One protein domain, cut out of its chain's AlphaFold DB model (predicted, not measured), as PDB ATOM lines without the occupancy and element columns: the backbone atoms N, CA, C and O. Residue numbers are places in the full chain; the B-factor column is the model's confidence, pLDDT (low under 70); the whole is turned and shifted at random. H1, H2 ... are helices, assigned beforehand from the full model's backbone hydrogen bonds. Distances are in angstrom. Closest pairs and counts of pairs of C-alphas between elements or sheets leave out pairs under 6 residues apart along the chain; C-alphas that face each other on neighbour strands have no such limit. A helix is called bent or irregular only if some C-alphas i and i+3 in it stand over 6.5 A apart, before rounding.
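What this domain is: This is residues 364 to 446 of the 655 residues of an uncharacterized protein of Flexivirga oryzae (UniProt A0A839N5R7). What does the printed part look like? One long helix, H3, runs through the middle, with H1 side by side with its first half and the short H2 and H4 at one side; H5 crosses that same half. What sticks out? The far end of H3 with the turn after it, residues 413 to 419, stands free. What is it built of? It has 83 residues with five named helices, H1 to H5 in chain order, and no named strand: all helix, mostly crossed, compact with a radius of gyration of the C-alphas of 12.2 A, spanning 35 by 24 by 20 A.

How they stand to each other: What does H1, residues 364 to 376, touch? It touches residues 398 to 405 of the hub H3, residues 394 to 415, the same way at a shallow tilt of 16 degrees; their closest C-alphas, Ile 372 and Asp 405, are 5.8 A apart. What else touches H3? H5, residues 435 to 446, touches its residues 398 to 406, about perpendicular at 74 degrees, with C-alphas Ala 399 and Tyr 442 closest at 4.6 A. H4, residues 426 to 432, only just touches H3, with 3 pairs of C-alphas within 8 A, the closest Leu 407 and Arg 432 at 7.3 A. Where is H2, residues 380 to 387? It only just touches H4, with 3 pairs within 8 A and C-alphas Trp 385 and Ala 426 closest at 6.5 A; it is close to H3 but not clearly touching, at 7.5 A between the closest C-alphas, Trp 385 and Ile 404.

Where its parts are: Where do the helices run? H1 starts at C-alpha 364, (-30.760, 12.478, -6.228), and is 18.3 A long; H3 is 31.5 A; H5 is 16.1 A and ends at C-alpha 446, (-24.117, 16.999, -6.041). Are the backbones in order? Every O i to N i+4 pair is within hydrogen-bond range in H1, H3, H4 and H5, and 2 of 4 in H2, which is irregular: C-alphas 381 and 384 are 7.8 A apart.

The domain as a whole: How far does it reach? The two C-alphas farthest apart, Gly 394 and Leu 419, are 36.2 A apart. Is it cut, and are links long? The printed part has no cut; H1 to H2 and H4 to H5 are tight links, H2 to H3 and H3 to H4 short. Where is confidence low? Residues 415 to 421 are under 70 in pLDDT; the mean of the printed part is 86.0.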
ATOM      1  N   PRO A 364     -31.142  11.475  -5.248       94.62
ATOM      2  CA  PRO A 364     -30.760  12.478  -6.228       94.62
ATOM      3  C   PRO A 364     -31.441  12.254  -7.584       94.62
ATOM      4  O   PRO A 364     -31.697  13.221  -8.308       94.62
ATOM      5  N   PHE A 365     -31.785  11.009  -7.931       95.12
ATOM      6  CA  PHE A 365     -32.523  10.705  -9.155       95.12
ATOM      7  C   PHE A 365     -33.956  11.206  -9.047       95.12
ATOM      8  O   PHE A 365     -34.437  11.878  -9.965       95.12
ATOM      9  N   ALA A 366     -34.622  10.940  -7.920       93.50
ATOM     10  CA  ALA A 366     -35.969  11.440  -7.665       93.50
ATOM     11  C   ALA A 366     -36.013  12.975  -7.696       93.50
ATOM     12  O   ALA A 366     -36.872  13.547  -8.372       93.50
ATOM     13  N   ARG A 367     -35.044  13.655  -7.061       93.44
ATOM     14  CA  ARG A 367     -34.963  15.127  -7.060       93.44
ATOM     15  C   ARG A 367     -34.858  15.701  -8.474       93.44
ATOM     16  O   ARG A 367     -35.566  16.652  -8.814       93.44
ATOM     17  N   VAL A 368     -33.966  15.160  -9.309       93.88
ATOM     18  CA  VAL A 368     -33.787  15.669 -10.679       93.88
ATOM     19  C   VAL A 368     -34.992  15.319 -11.556       93.88
ATOM     20  O   VAL A 368     -35.464  16.188 -12.286       93.88
ATOM     21  N   ARG A 369     -35.546  14.103 -11.444       92.81
ATOM     22  CA  ARG A 369     -36.759  13.695 -12.176       92.81
ATOM     23  C   ARG A 369     -37.963  14.569 -11.822       92.81
ATOM     24  O   ARG A 369     -38.643  15.020 -12.736       92.81
ATOM     25  N   SER A 370     -38.172  14.886 -10.542       91.31
ATOM     26  CA  SER A 370     -39.229  15.811 -10.104       91.31
ATOM     27  C   SER A 370     -39.064  17.184 -10.755       91.31
ATOM     28  O   SER A 370     -39.998  17.692 -11.359       91.31
ATOM     29  N   ARG A 371     -37.848  17.749 -10.739       90.19
ATOM     30  CA  ARG A 371     -37.575  19.043 -11.387       90.19
ATOM     31  C   ARG A 371     -37.818  19.025 -12.893       90.19
ATOM     32  O   ARG A 371     -38.212  20.046 -13.448       90.19
ATOM     33  N   ILE A 372     -37.520  17.915 -13.564       91.69
ATOM     34  CA  ILE A 372     -37.811  17.754 -14.991       91.69
ATOM     35  C   ILE A 372     -39.326  17.684 -15.206       91.69
ATOM     36  O   ILE A 372     -39.832  18.400 -16.066       91.69
ATOM     37  N   ALA A 373     -40.045  16.889 -14.410       89.50
ATOM     38  CA  ALA A 373     -41.499  16.755 -14.494       89.50
ATOM     39  C   ALA A 373     -42.215  18.096 -14.263       89.50
ATOM     40  O   ALA A 373     -43.039  18.487 -15.084       89.50
ATOM     41  N   ASP A 374     -41.818  18.857 -13.237       88.81
ATOM     42  CA  ASP A 374     -42.370  20.188 -12.935       88.81
ATOM     43  C   ASP A 374     -42.183  21.182 -14.092       88.81
ATOM     44  O   ASP A 374     -42.967  22.112 -14.279       88.81
ATOM     45  N   LYS A 375     -41.118  21.005 -14.882       85.44
ATOM     46  CA  LYS A 375     -40.838  21.842 -16.049       85.44
ATOM     47  C   LYS A 375     -41.632  21.380 -17.263       85.44
ATOM     48  O   LYS A 375     -42.252  22.214 -17.918       85.44
ATOM     49  N   VAL A 376     -41.520  20.105 -17.610       86.19
ATOM     50  CA  VAL A 376     -41.985  19.559 -18.887       86.19
ATOM     51  C   VAL A 376     -43.487  19.279 -18.870       86.19
ATOM     52  O   VAL A 376     -44.147  19.517 -19.877       86.19
ATOM     53  N   GLY A 377     -44.041  18.821 -17.743       80.69
ATOM     54  CA  GLY A 377     -45.396  18.272 -17.706       80.69
ATOM     55  C   GLY A 377     -45.563  17.153 -18.741       80.69
ATOM     56  O   GLY A 377     -44.678  16.312 -18.886       80.69
ATOM     57  N   ASP A 378     -46.659  17.205 -19.501       76.44
ATOM     58  CA  ASP A 378     -46.982  16.254 -20.577       76.44
ATOM     59  C   ASP A 378     -46.551  16.742 -21.980       76.44
ATOM     60  O   ASP A 378     -47.119  16.323 -22.989       76.44
ATOM     61  N   ASP A 379     -45.578  17.656 -22.077       80.81
ATOM     62  CA  ASP A 379     -45.135  18.201 -23.367       80.81
ATOM     63  C   ASP A 379     -44.510  17.100 -24.261       80.81
ATOM     64  O   ASP A 379     -43.427  16.576 -23.951       80.81
ATOM     65  N   PRO A 380     -45.141  16.755 -25.407       81.19
ATOM     66  CA  PRO A 380     -44.684  15.673 -26.277       81.19
ATOM     67  C   PRO A 380     -43.331  15.976 -26.935       81.19
ATOM     68  O   PRO A 380     -42.660  15.052 -27.405       81.19
ATOM     69  N   ARG A 381     -42.886  17.242 -26.937       84.94
ATOM     70  CA  ARG A 381     -41.603  17.678 -27.504       84.94
ATOM     71  C   ARG A 381     -40.410  16.933 -26.904       84.94
ATOM     72  O   ARG A 381     -39.452  16.640 -27.620       84.94
ATOM     73  N   TYR A 382     -40.468  16.618 -25.609       88.12
ATOM     74  CA  TYR A 382     -39.360  16.009 -24.863       88.12
ATOM     75  C   TYR A 382     -39.535  14.507 -24.613       88.12
ATOM     76  O   TYR A 382     -38.670  13.905 -23.981       88.12
ATOM     77  N   ALA A 383     -40.598  13.877 -25.125       85.25
ATOM     78  CA  ALA A 383     -40.914  12.472 -24.850       85.25
ATOM     79  C   ALA A 383     -39.743  11.513 -25.151       85.25
ATOM     80  O   ALA A 383     -39.444  10.628 -24.350       85.25
ATOM     81  N   VAL A 384     -39.026  11.730 -26.263       86.25
ATOM     82  CA  VAL A 384     -37.845  10.932 -26.645       86.25
ATOM     83  C   VAL A 384     -36.699  11.112 -25.646       86.25
ATOM     84  O   VAL A 384     -36.081  10.136 -25.231       86.25
ATOM     85  N   TRP A 385     -36.431  12.347 -25.214       88.31
ATOM     86  CA  TRP A 385     -35.366  12.640 -24.249       88.31
ATOM     87  C   TRP A 385     -35.695  12.089 -22.858       88.31
ATOM     88  O   TRP A 385     -34.804  11.609 -22.163       88.31
ATOM     89  N   LEU A 386     -36.970  12.124 -22.457       86.31
ATOM     90  CA  LEU A 386     -37.433  11.545 -21.196       86.31
ATOM     91  C   LEU A 386     -37.354  10.017 -21.204       86.31
ATOM     92  O   LEU A 386     -36.993   9.434 -20.181       86.31
ATOM     93  N   ALA A 387     -37.609   9.364 -22.341       85.75
ATOM     94  CA  ALA A 387     -37.475   7.912 -22.466       85.75
ATOM     95  C   ALA A 387     -36.042   7.427 -22.172       85.75
ATOM     96  O   ALA A 387     -35.870   6.395 -21.522       85.75
ATOM     97  N   GLU A 388     -35.015   8.199 -22.553       82.06
ATOM     98  CA  GLU A 388     -33.614   7.882 -22.229       82.06
ATOM     99  C   GLU A 388     -33.309   7.931 -20.722       82.06
ATOM    100  O   GLU A 388     -32.334   7.332 -20.277       82.06
ATOM    101  N   THR A 389     -34.132   8.603 -19.906       83.19
ATOM    102  CA  THR A 389     -33.868   8.769 -18.463       83.19
ATOM    103  C   THR A 389     -34.267   7.573 -17.598       83.19
ATOM    104  O   THR A 389     -33.863   7.499 -16.433       83.19
ATOM    105  N   VAL A 390     -35.066   6.645 -18.136       79.56
ATOM    106  CA  VAL A 390     -35.693   5.557 -17.364       79.56
ATOM    107  C   VAL A 390     -34.657   4.553 -16.855       79.56
ATOM    108  O   VAL A 390     -34.771   4.099 -15.719       79.56
ATOM    109  N   GLN A 391     -33.637   4.260 -17.666       84.44
ATOM    110  CA  GLN A 391     -32.607   3.246 -17.399       84.44
ATOM    111  C   GLN A 391     -31.295   3.831 -16.855       84.44
ATOM    112  O   GLN A 391     -30.306   3.117 -16.759       84.44
ATOM    113  N   LEU A 392     -31.249   5.133 -16.551       89.06
ATOM    114  CA  LEU A 392     -30.039   5.757 -16.016       89.06
ATOM    115  C   LEU A 392     -29.868   5.397 -14.540       89.06
ATOM    116  O   LEU A 392     -30.756   5.679 -13.734       89.06
ATOM    117  N   ASP A 393     -28.707   4.852 -14.204       90.00
ATOM    118  CA  ASP A 393     -28.282   4.489 -12.859       90.00
ATOM    119  C   ASP A 393     -26.821   4.898 -12.599       90.00
ATOM    120  O   ASP A 393     -26.117   5.420 -13.472       90.00
ATOM    121  N   GLY A 394     -26.397   4.753 -11.344       92.75
ATOM    122  CA  GLY A 394     -25.057   5.129 -10.912       92.75
ATOM    123  C   GLY A 394     -24.736   6.618 -11.087       92.75
ATOM    124  O   GLY A 394     -25.570   7.470 -11.417       92.75
ATOM    125  N   ARG A 395     -23.481   6.967 -10.833       93.06
ATOM    126  CA  ARG A 395     -22.993   8.345 -10.863       93.06
ATOM    127  C   ARG A 395     -23.065   8.929 -12.268       93.06
ATOM    128  O   ARG A 395     -23.462  10.084 -12.439       93.06
ATOM    129  N   ASP A 396     -22.693   8.149 -13.279       92.44
ATOM    130  CA  ASP A 396     -22.694   8.610 -14.670       92.44
ATOM    131  C   ASP A 396     -24.118   8.770 -15.217       92.44
ATOM    132  O   ASP A 396     -24.392   9.751 -15.920       92.44
ATOM    133  N   GLY A 397     -25.053   7.896 -14.826       93.88
ATOM    134  CA  GLY A 397     -26.470   8.065 -15.128       93.88
ATOM    135  C   GLY A 397     -27.053   9.314 -14.471       93.88
ATOM    136  O   GLY A 397     -27.738  10.091 -15.140       93.88
ATOM    137  N   LEU A 398     -26.709   9.597 -13.210       96.00
ATOM    138  CA  LEU A 398     -27.132  10.830 -12.535       96.00
ATOM    139  C   LEU A 398     -26.560  12.085 -13.213       96.00
ATOM    140  O   LEU A 398     -27.253  13.099 -13.363       96.00
ATOM    141  N   ALA A 399     -25.299  12.033 -13.642       94.75
ATOM    142  CA  ALA A 399     -24.661  13.121 -14.372       94.75
ATOM    143  C   ALA A 399     -25.362  13.377 -15.715       94.75
ATOM    144  O   ALA A 399     -25.638  14.529 -16.063       94.75
ATOM    145  N   ARG A 400     -25.716  12.309 -16.441       93.75
ATOM    146  CA  ARG A 400     -26.475  12.396 -17.694       93.75
ATOM    147  C   ARG A 400     -27.891  12.933 -17.477       93.75
ATOM    148  O   ARG A 400     -28.322  13.812 -18.219       93.75
ATOM    149  N   LEU A 401     -28.584  12.480 -16.436       95.50
ATOM    150  CA  LEU A 401     -29.908  12.975 -16.060       95.50
ATOM    151  C   LEU A 401     -29.872  14.477 -15.725       95.50
ATOM    152  O   LEU A 401     -30.730  15.247 -16.157       95.50
ATOM    153  N   SER A 402     -28.835  14.909 -15.006       95.56
ATOM    154  CA  SER A 402     -28.610  16.319 -14.672       95.56
ATOM    155  C   SER A 402     -28.333  17.172 -15.918       95.56
ATOM    156  O   SER A 402     -28.813  18.301 -16.018       95.56
ATOM    157  N   GLU A 403     -27.580  16.641 -16.887       95.69
ATOM    158  CA  GLU A 403     -27.335  17.287 -18.185       95.69
ATOM    159  C   GLU A 403     -28.645  17.493 -18.964       95.69
ATOM    160  O   GLU A 403     -28.887  18.594 -19.466       95.69
ATOM    161  N   ILE A 404     -29.514  16.476 -19.016       93.81
ATOM    162  CA  ILE A 404     -30.819  16.541 -19.697       93.81
ATOM    163  C   ILE A 404     -31.691  17.658 -19.110       93.81
ATOM    164  O   ILE A 404     -32.230  18.472 -19.860       93.81
ATOM    165  N   ASP A 405     -31.763  17.769 -17.780       94.12
ATOM    166  CA  ASP A 405     -32.485  18.849 -17.091       94.12
ATOM    167  C   ASP A 405     -32.032  20.254 -17.545       94.12
ATOM    168  O   ASP A 405     -32.854  21.151 -17.759       94.12
ATOM    169  N   VAL A 406     -30.725  20.455 -17.752       94.31
ATOM    170  CA  VAL A 406     -30.182  21.730 -18.253       94.31
ATOM    171  C   VAL A 406     -30.488  21.939 -19.736       94.31
ATOM    172  O   VAL A 406     -30.759  23.066 -20.157       94.31
ATOM    173  N   LEU A 407     -30.428  20.884 -20.548       92.94
ATOM    174  CA  LEU A 407     -30.695  20.969 -21.985       92.94
ATOM    175  C   LEU A 407     -32.156  21.313 -22.278       92.94
ATOM    176  O   LEU A 407     -32.404  22.157 -23.139       92.94
ATOM    177  N   ILE A 408     -33.096  20.743 -21.520       91.69
ATOM    178  CA  ILE A 408     -34.518  21.105 -21.581       91.69
ATOM    179  C   ILE A 408     -34.686  22.596 -21.269       91.69
ATOM    180  O   ILE A 408     -35.305  23.331 -22.031       91.69
ATOM    181  N   GLU A 409     -34.058  23.086 -20.200       91.31
ATOM    182  CA  GLU A 409     -34.113  24.502 -19.821       91.31
ATOM    183  C   GLU A 409     -33.570  25.444 -20.914       91.31
ATOM    184  O   GLU A 409     -34.131  26.511 -21.194       91.31
ATOM    185  N   ARG A 410     -32.456  25.056 -21.545       90.50
ATOM    186  CA  ARG A 410     -31.846  25.800 -22.655       90.50
ATOM    187  C   ARG A 410     -32.750  25.824 -23.882       90.50
ATOM    188  O   ARG A 410     -32.854  26.875 -24.516       90.50
ATOM    189  N   ASP A 411     -33.374  24.697 -24.213       88.31
ATOM    190  CA  ASP A 411     -34.282  24.583 -25.352       88.31
ATOM    191  C   ASP A 411     -35.561  25.390 -25.133       88.31
ATOM    192  O   ASP A 411     -35.888  26.211 -25.982       88.31
ATOM    193  N   ARG A 412     -36.217  25.272 -23.972       85.00
ATOM    194  CA  ARG A 412     -37.467  25.998 -23.684       85.00
ATOM    195  C   ARG A 412     -37.337  27.502 -23.826       85.00
ATOM    196  O   ARG A 412     -38.251  28.155 -24.314       85.00
ATOM    197  N   THR A 413     -36.195  28.073 -23.444       79.19
ATOM    198  CA  THR A 413     -36.021  29.514 -23.656       79.19
ATOM    199  C   THR A 413     -35.826  29.876 -25.125       79.19
ATOM    200  O   THR A 413     -36.271  30.937 -25.550       79.19
ATOM    201  N   ARG A 414     -35.167  29.020 -25.912       76.88
ATOM    202  CA  ARG A 414     -35.062  29.237 -27.360       76.88
ATOM    203  C   ARG A 414     -36.427  29.060 -28.035       76.88
ATOM    204  O   ARG A 414     -36.802  29.893 -28.840       76.88
ATOM    205  N   ALA A 415     -37.195  28.044 -27.645       61.25
ATOM    206  CA  ALA A 415     -38.527  27.753 -28.174       61.25
ATOM    207  C   ALA A 415     -39.579  28.819 -27.809       61.25
ATOM    208  O   ALA A 415     -40.487  29.074 -28.584       61.25
ATOM    209  N   GLN A 416     -39.434  29.548 -26.695       56.97
ATOM    210  CA  GLN A 416     -40.251  30.751 -26.456       56.97
ATOM    211  C   GLN A 416     -40.067  31.838 -27.537       56.97
ATOM    212  O   GLN A 416     -40.882  32.753 -27.617       56.97
ATOM    213  N   GLN A 417     -39.019  31.747 -28.368       52.88
ATOM    214  CA  GLN A 417     -38.776  32.629 -29.513       52.88
ATOM    215  C   GLN A 417     -39.239  32.018 -30.853       52.88
ATOM    216  O   GLN A 417     -39.340  32.754 -31.830       52.88
ATOM    217  N   GLU A 418     -39.564  30.718 -30.909       54.91
ATOM    218  CA  GLU A 418     -39.968  29.994 -32.125       54.91
ATOM    219  C   GLU A 418     -41.033  28.913 -31.811       54.91
ATOM    220  O   GLU A 418     -40.744  27.937 -31.117       54.91
ATOM    221  N   LEU A 419     -42.265  29.047 -32.334       51.91
ATOM    222  CA  LEU A 419     -43.329  28.041 -32.157       51.91
ATOM    223  C   LEU A 419     -43.031  26.766 -32.965       51.91
ATOM    224  O   LEU A 419     -43.206  26.759 -34.184       51.91
ATOM    225  N   PHE A 420     -42.662  25.670 -32.295       58.41
ATOM    226  CA  PHE A 420     -42.576  24.344 -32.919       58.41
ATOM    227  C   PHE A 420     -43.086  23.229 -31.988       58.41
ATOM    228  O   PHE A 420     -42.495  22.995 -30.933       58.41
ATOM    229  N   ASP A 421     -44.088  22.473 -32.451       60.31
ATOM    230  CA  ASP A 421     -44.711  21.327 -31.752       60.31
ATOM    231  C   ASP A 421     -44.128  19.959 -32.176       60.31
ATOM    232  O   ASP A 421     -44.783  18.920 -32.089       60.31
ATOM    233  N   VAL A 422     -42.894  19.932 -32.691       73.12
ATOM    234  CA  VAL A 422     -42.262  18.698 -33.194       73.12
ATOM    235  C   VAL A 422     -41.395  18.053 -32.102       73.12
ATOM    236  O   VAL A 422     -40.569  18.754 -31.509       73.12
ATOM    237  N   PRO A 423     -41.517  16.730 -31.860       78.06
ATOM    238  CA  PRO A 423     -40.630  15.992 -30.965       78.06
ATOM    239  C   PRO A 423     -39.151  16.173 -31.309       78.06
ATOM    240  O   PRO A 423     -38.750  16.050 -32.470       78.06
ATOM    241  N   LEU A 424     -38.328  16.437 -30.293       81.94
ATOM    242  CA  LEU A 424     -36.884  16.536 -30.464       81.94
ATOM    243  C   LEU A 424     -36.270  15.133 -30.582       81.94
ATOM    244  O   LEU A 424     -36.445  14.311 -29.681       81.94
ATOM    245  N   PRO A 425     -35.518  14.847 -31.655       84.38
ATOM    246  CA  PRO A 425     -34.854  13.560 -31.817       84.38
ATOM    247  C   PRO A 425     -33.641  13.409 -30.873       84.38
ATOM    248  O   PRO A 425     -33.142  14.379 -30.290       84.38
ATOM    249  N   ALA A 426     -33.181  12.168 -30.688       81.88
ATOM    250  CA  ALA A 426     -32.105  11.810 -29.753       81.88
ATOM    251  C   ALA A 426     -30.718  12.350 -30.167       81.88
ATOM    252  O   ALA A 426     -29.895  12.719 -29.329       81.88
ATOM    253  N   ASP A 427     -30.461  12.483 -31.467       82.25
ATOM    254  CA  ASP A 427     -29.241  13.093 -32.017       82.25
ATOM    255  C   ASP A 427     -29.079  14.566 -31.591       82.25
ATOM    256  O   ASP A 427     -27.964  15.035 -31.330       82.25
ATOM    257  N   GLN A 428     -30.189  15.295 -31.433       82.00
ATOM    258  CA  GLN A 428     -30.174  16.651 -30.887       82.00
ATOM    259  C   GLN A 428     -29.776  16.689 -29.409       82.00
ATOM    260  O   GLN A 428     -29.152  17.658 -28.978       82.00
ATOM    261  N   LEU A 429     -30.071  15.648 -28.630       82.31
ATOM    262  CA  LEU A 429     -29.635  15.567 -27.237       82.31
ATOM    263  C   LEU A 429     -28.114  15.377 -27.138       82.31
ATOM    264  O   LEU A 429     -27.459  15.993 -26.296       82.31
ATOM    265  N   VAL A 430     -27.539  14.546 -28.012       82.12
ATOM    266  CA  VAL A 430     -26.088  14.310 -28.065       82.12
ATOM    267  C   VAL A 430     -25.351  15.554 -28.561       82.12
ATOM    268  O   VAL A 430     -24.421  16.011 -27.903       82.12
ATOM    269  N   SER A 431     -25.786  16.137 -29.681       85.12
ATOM    270  CA  SER A 431     -25.122  17.298 -30.301       85.12
ATOM    271  C   SER A 431     -25.191  18.579 -29.468       85.12
ATOM    272  O   SER A 431     -24.304  19.427 -29.570       85.12
ATOM    273  N   ARG A 432     -26.228  18.741 -28.636       86.19
ATOM    274  CA  ARG A 432     -26.373  19.903 -27.740       86.19
ATOM    275  C   ARG A 432     -25.675  19.716 -26.388       86.19
ATOM    276  O   ARG A 432     -25.496  20.707 -25.673       86.19
ATOM    277  N   GLY A 433     -25.312  18.484 -26.034       86.25
ATOM    278  CA  GLY A 433     -24.583  18.144 -24.814       86.25
ATOM    279  C   GLY A 433     -23.077  18.387 -24.921       86.25
ATOM    280  O   GLY A 433     -22.526  18.601 -25.999       86.25
ATOM    281  N   SER A 434     -22.389  18.361 -23.781       90.50
ATOM    282  CA  SER A 434     -20.922  18.380 -23.734       90.50
ATOM    283  C   SER A 434     -20.409  17.843 -22.401       90.50
ATOM    284  O   SER A 434     -21.100  17.915 -21.384       90.50
ATOM    285  N   SER A 435     -19.171  17.340 -22.372       90.19
ATOM    286  CA  SER A 435     -18.547  16.863 -21.128       90.19
ATOM    287  C   SER A 435     -18.512  17.950 -20.050       90.19
ATOM    288  O   SER A 435     -18.864  17.686 -18.903       90.19
ATOM    289  N   SER A 436     -18.184  19.188 -20.426       90.75
ATOM    290  CA  SER A 436     -18.187  20.336 -19.515       90.75
ATOM    291  C   SER A 436     -19.587  20.669 -18.998       90.75
ATOM    292  O   SER A 436     -19.741  21.019 -17.832       90.75
ATOM    293  N   LEU A 437     -20.624  20.579 -19.842       93.50
ATOM    294  CA  LEU A 437     -22.000  20.821 -19.403       93.50
ATOM    295  C   LEU A 437     -22.453  19.757 -18.411       93.50
ATOM    296  O   LEU A 437     -23.049  20.092 -17.389       93.50
ATOM    297  N   ARG A 438     -22.140  18.494 -18.702       94.00
ATOM    298  CA  ARG A 438     -22.444  17.364 -17.829       94.00
ATOM    299  C   ARG A 438     -21.756  17.489 -16.474       94.00
ATOM    300  O   ARG A 438     -22.413  17.300 -15.458       94.00
ATOM    301  N   GLU A 439     -20.476  17.859 -16.454       92.12
ATOM    302  CA  GLU A 439     -19.724  18.113 -15.218       92.12
ATOM    303  C   GLU A 439     -20.392  19.214 -14.380       92.12
ATOM    304  O   GLU A 439     -20.690  18.998 -13.208       92.12
ATOM    305  N   ALA A 440     -20.722  20.356 -14.995       93.44
ATOM    306  CA  ALA A 440     -21.383  21.469 -14.313       93.44
ATOM    307  C   ALA A 440     -22.767  21.093 -13.760       93.44
ATOM    308  O   ALA A 440     -23.144  21.474 -12.650       93.44
ATOM    309  N   ALA A 441     -23.543  20.352 -14.554       95.25
ATOM    310  CA  ALA A 441     -24.879  19.920 -14.181       95.25
ATOM    311  C   ALA A 441     -24.838  18.915 -13.024       95.25
ATOM    312  O   ALA A 441     -25.572  19.083 -12.049       95.25
ATOM    313  N   TYR A 442     -23.947  17.921 -13.105       95.44
ATOM    314  CA  TYR A 442     -23.703  16.966 -12.028       95.44
ATOM    315  C   TYR A 442     -23.248  17.673 -10.753       95.44
ATOM    316  O   TYR A 442     -23.798  17.405  -9.694       95.44
ATOM    317  N   MET A 443     -22.315  18.625 -10.849       94.75
ATOM    318  CA  MET A 443     -21.845  19.388  -9.695       94.75
ATOM    319  C   MET A 443     -22.989  20.114  -8.982       94.75
ATOM    320  O   MET A 443     -23.107  20.034  -7.761       94.75
ATOM    321  N   ARG A 444     -23.878  20.772  -9.737       94.69
ATOM    322  CA  ARG A 444     -25.062  21.428  -9.168       94.69
ATOM    323  C   ARG A 444     -25.957  20.432  -8.426       94.69
ATOM    324  O   ARG A 444     -26.440  20.742  -7.340       94.69
ATOM    325  N   THR A 445     -26.184  19.251  -8.997       95.38
ATOM    326  CA  THR A 445     -26.950  18.179  -8.342       95.38
ATOM    327  C   THR A 445     -26.244  17.669  -7.089       95.38
ATOM    328  O   THR A 445     -26.889  17.533  -6.052       95.38
ATOM    329  N   ALA A 446     -24.927  17.467  -7.154       95.25
ATOM    330  CA  ALA A 446     -24.117  16.999  -6.041       95.25
ATOM    331  C   ALA A 446     -24.177  17.960  -4.849       95.25
ATOM    332  O   ALA A 446     -24.483  17.529  -3.743       95.25
TER     333      ALA A 446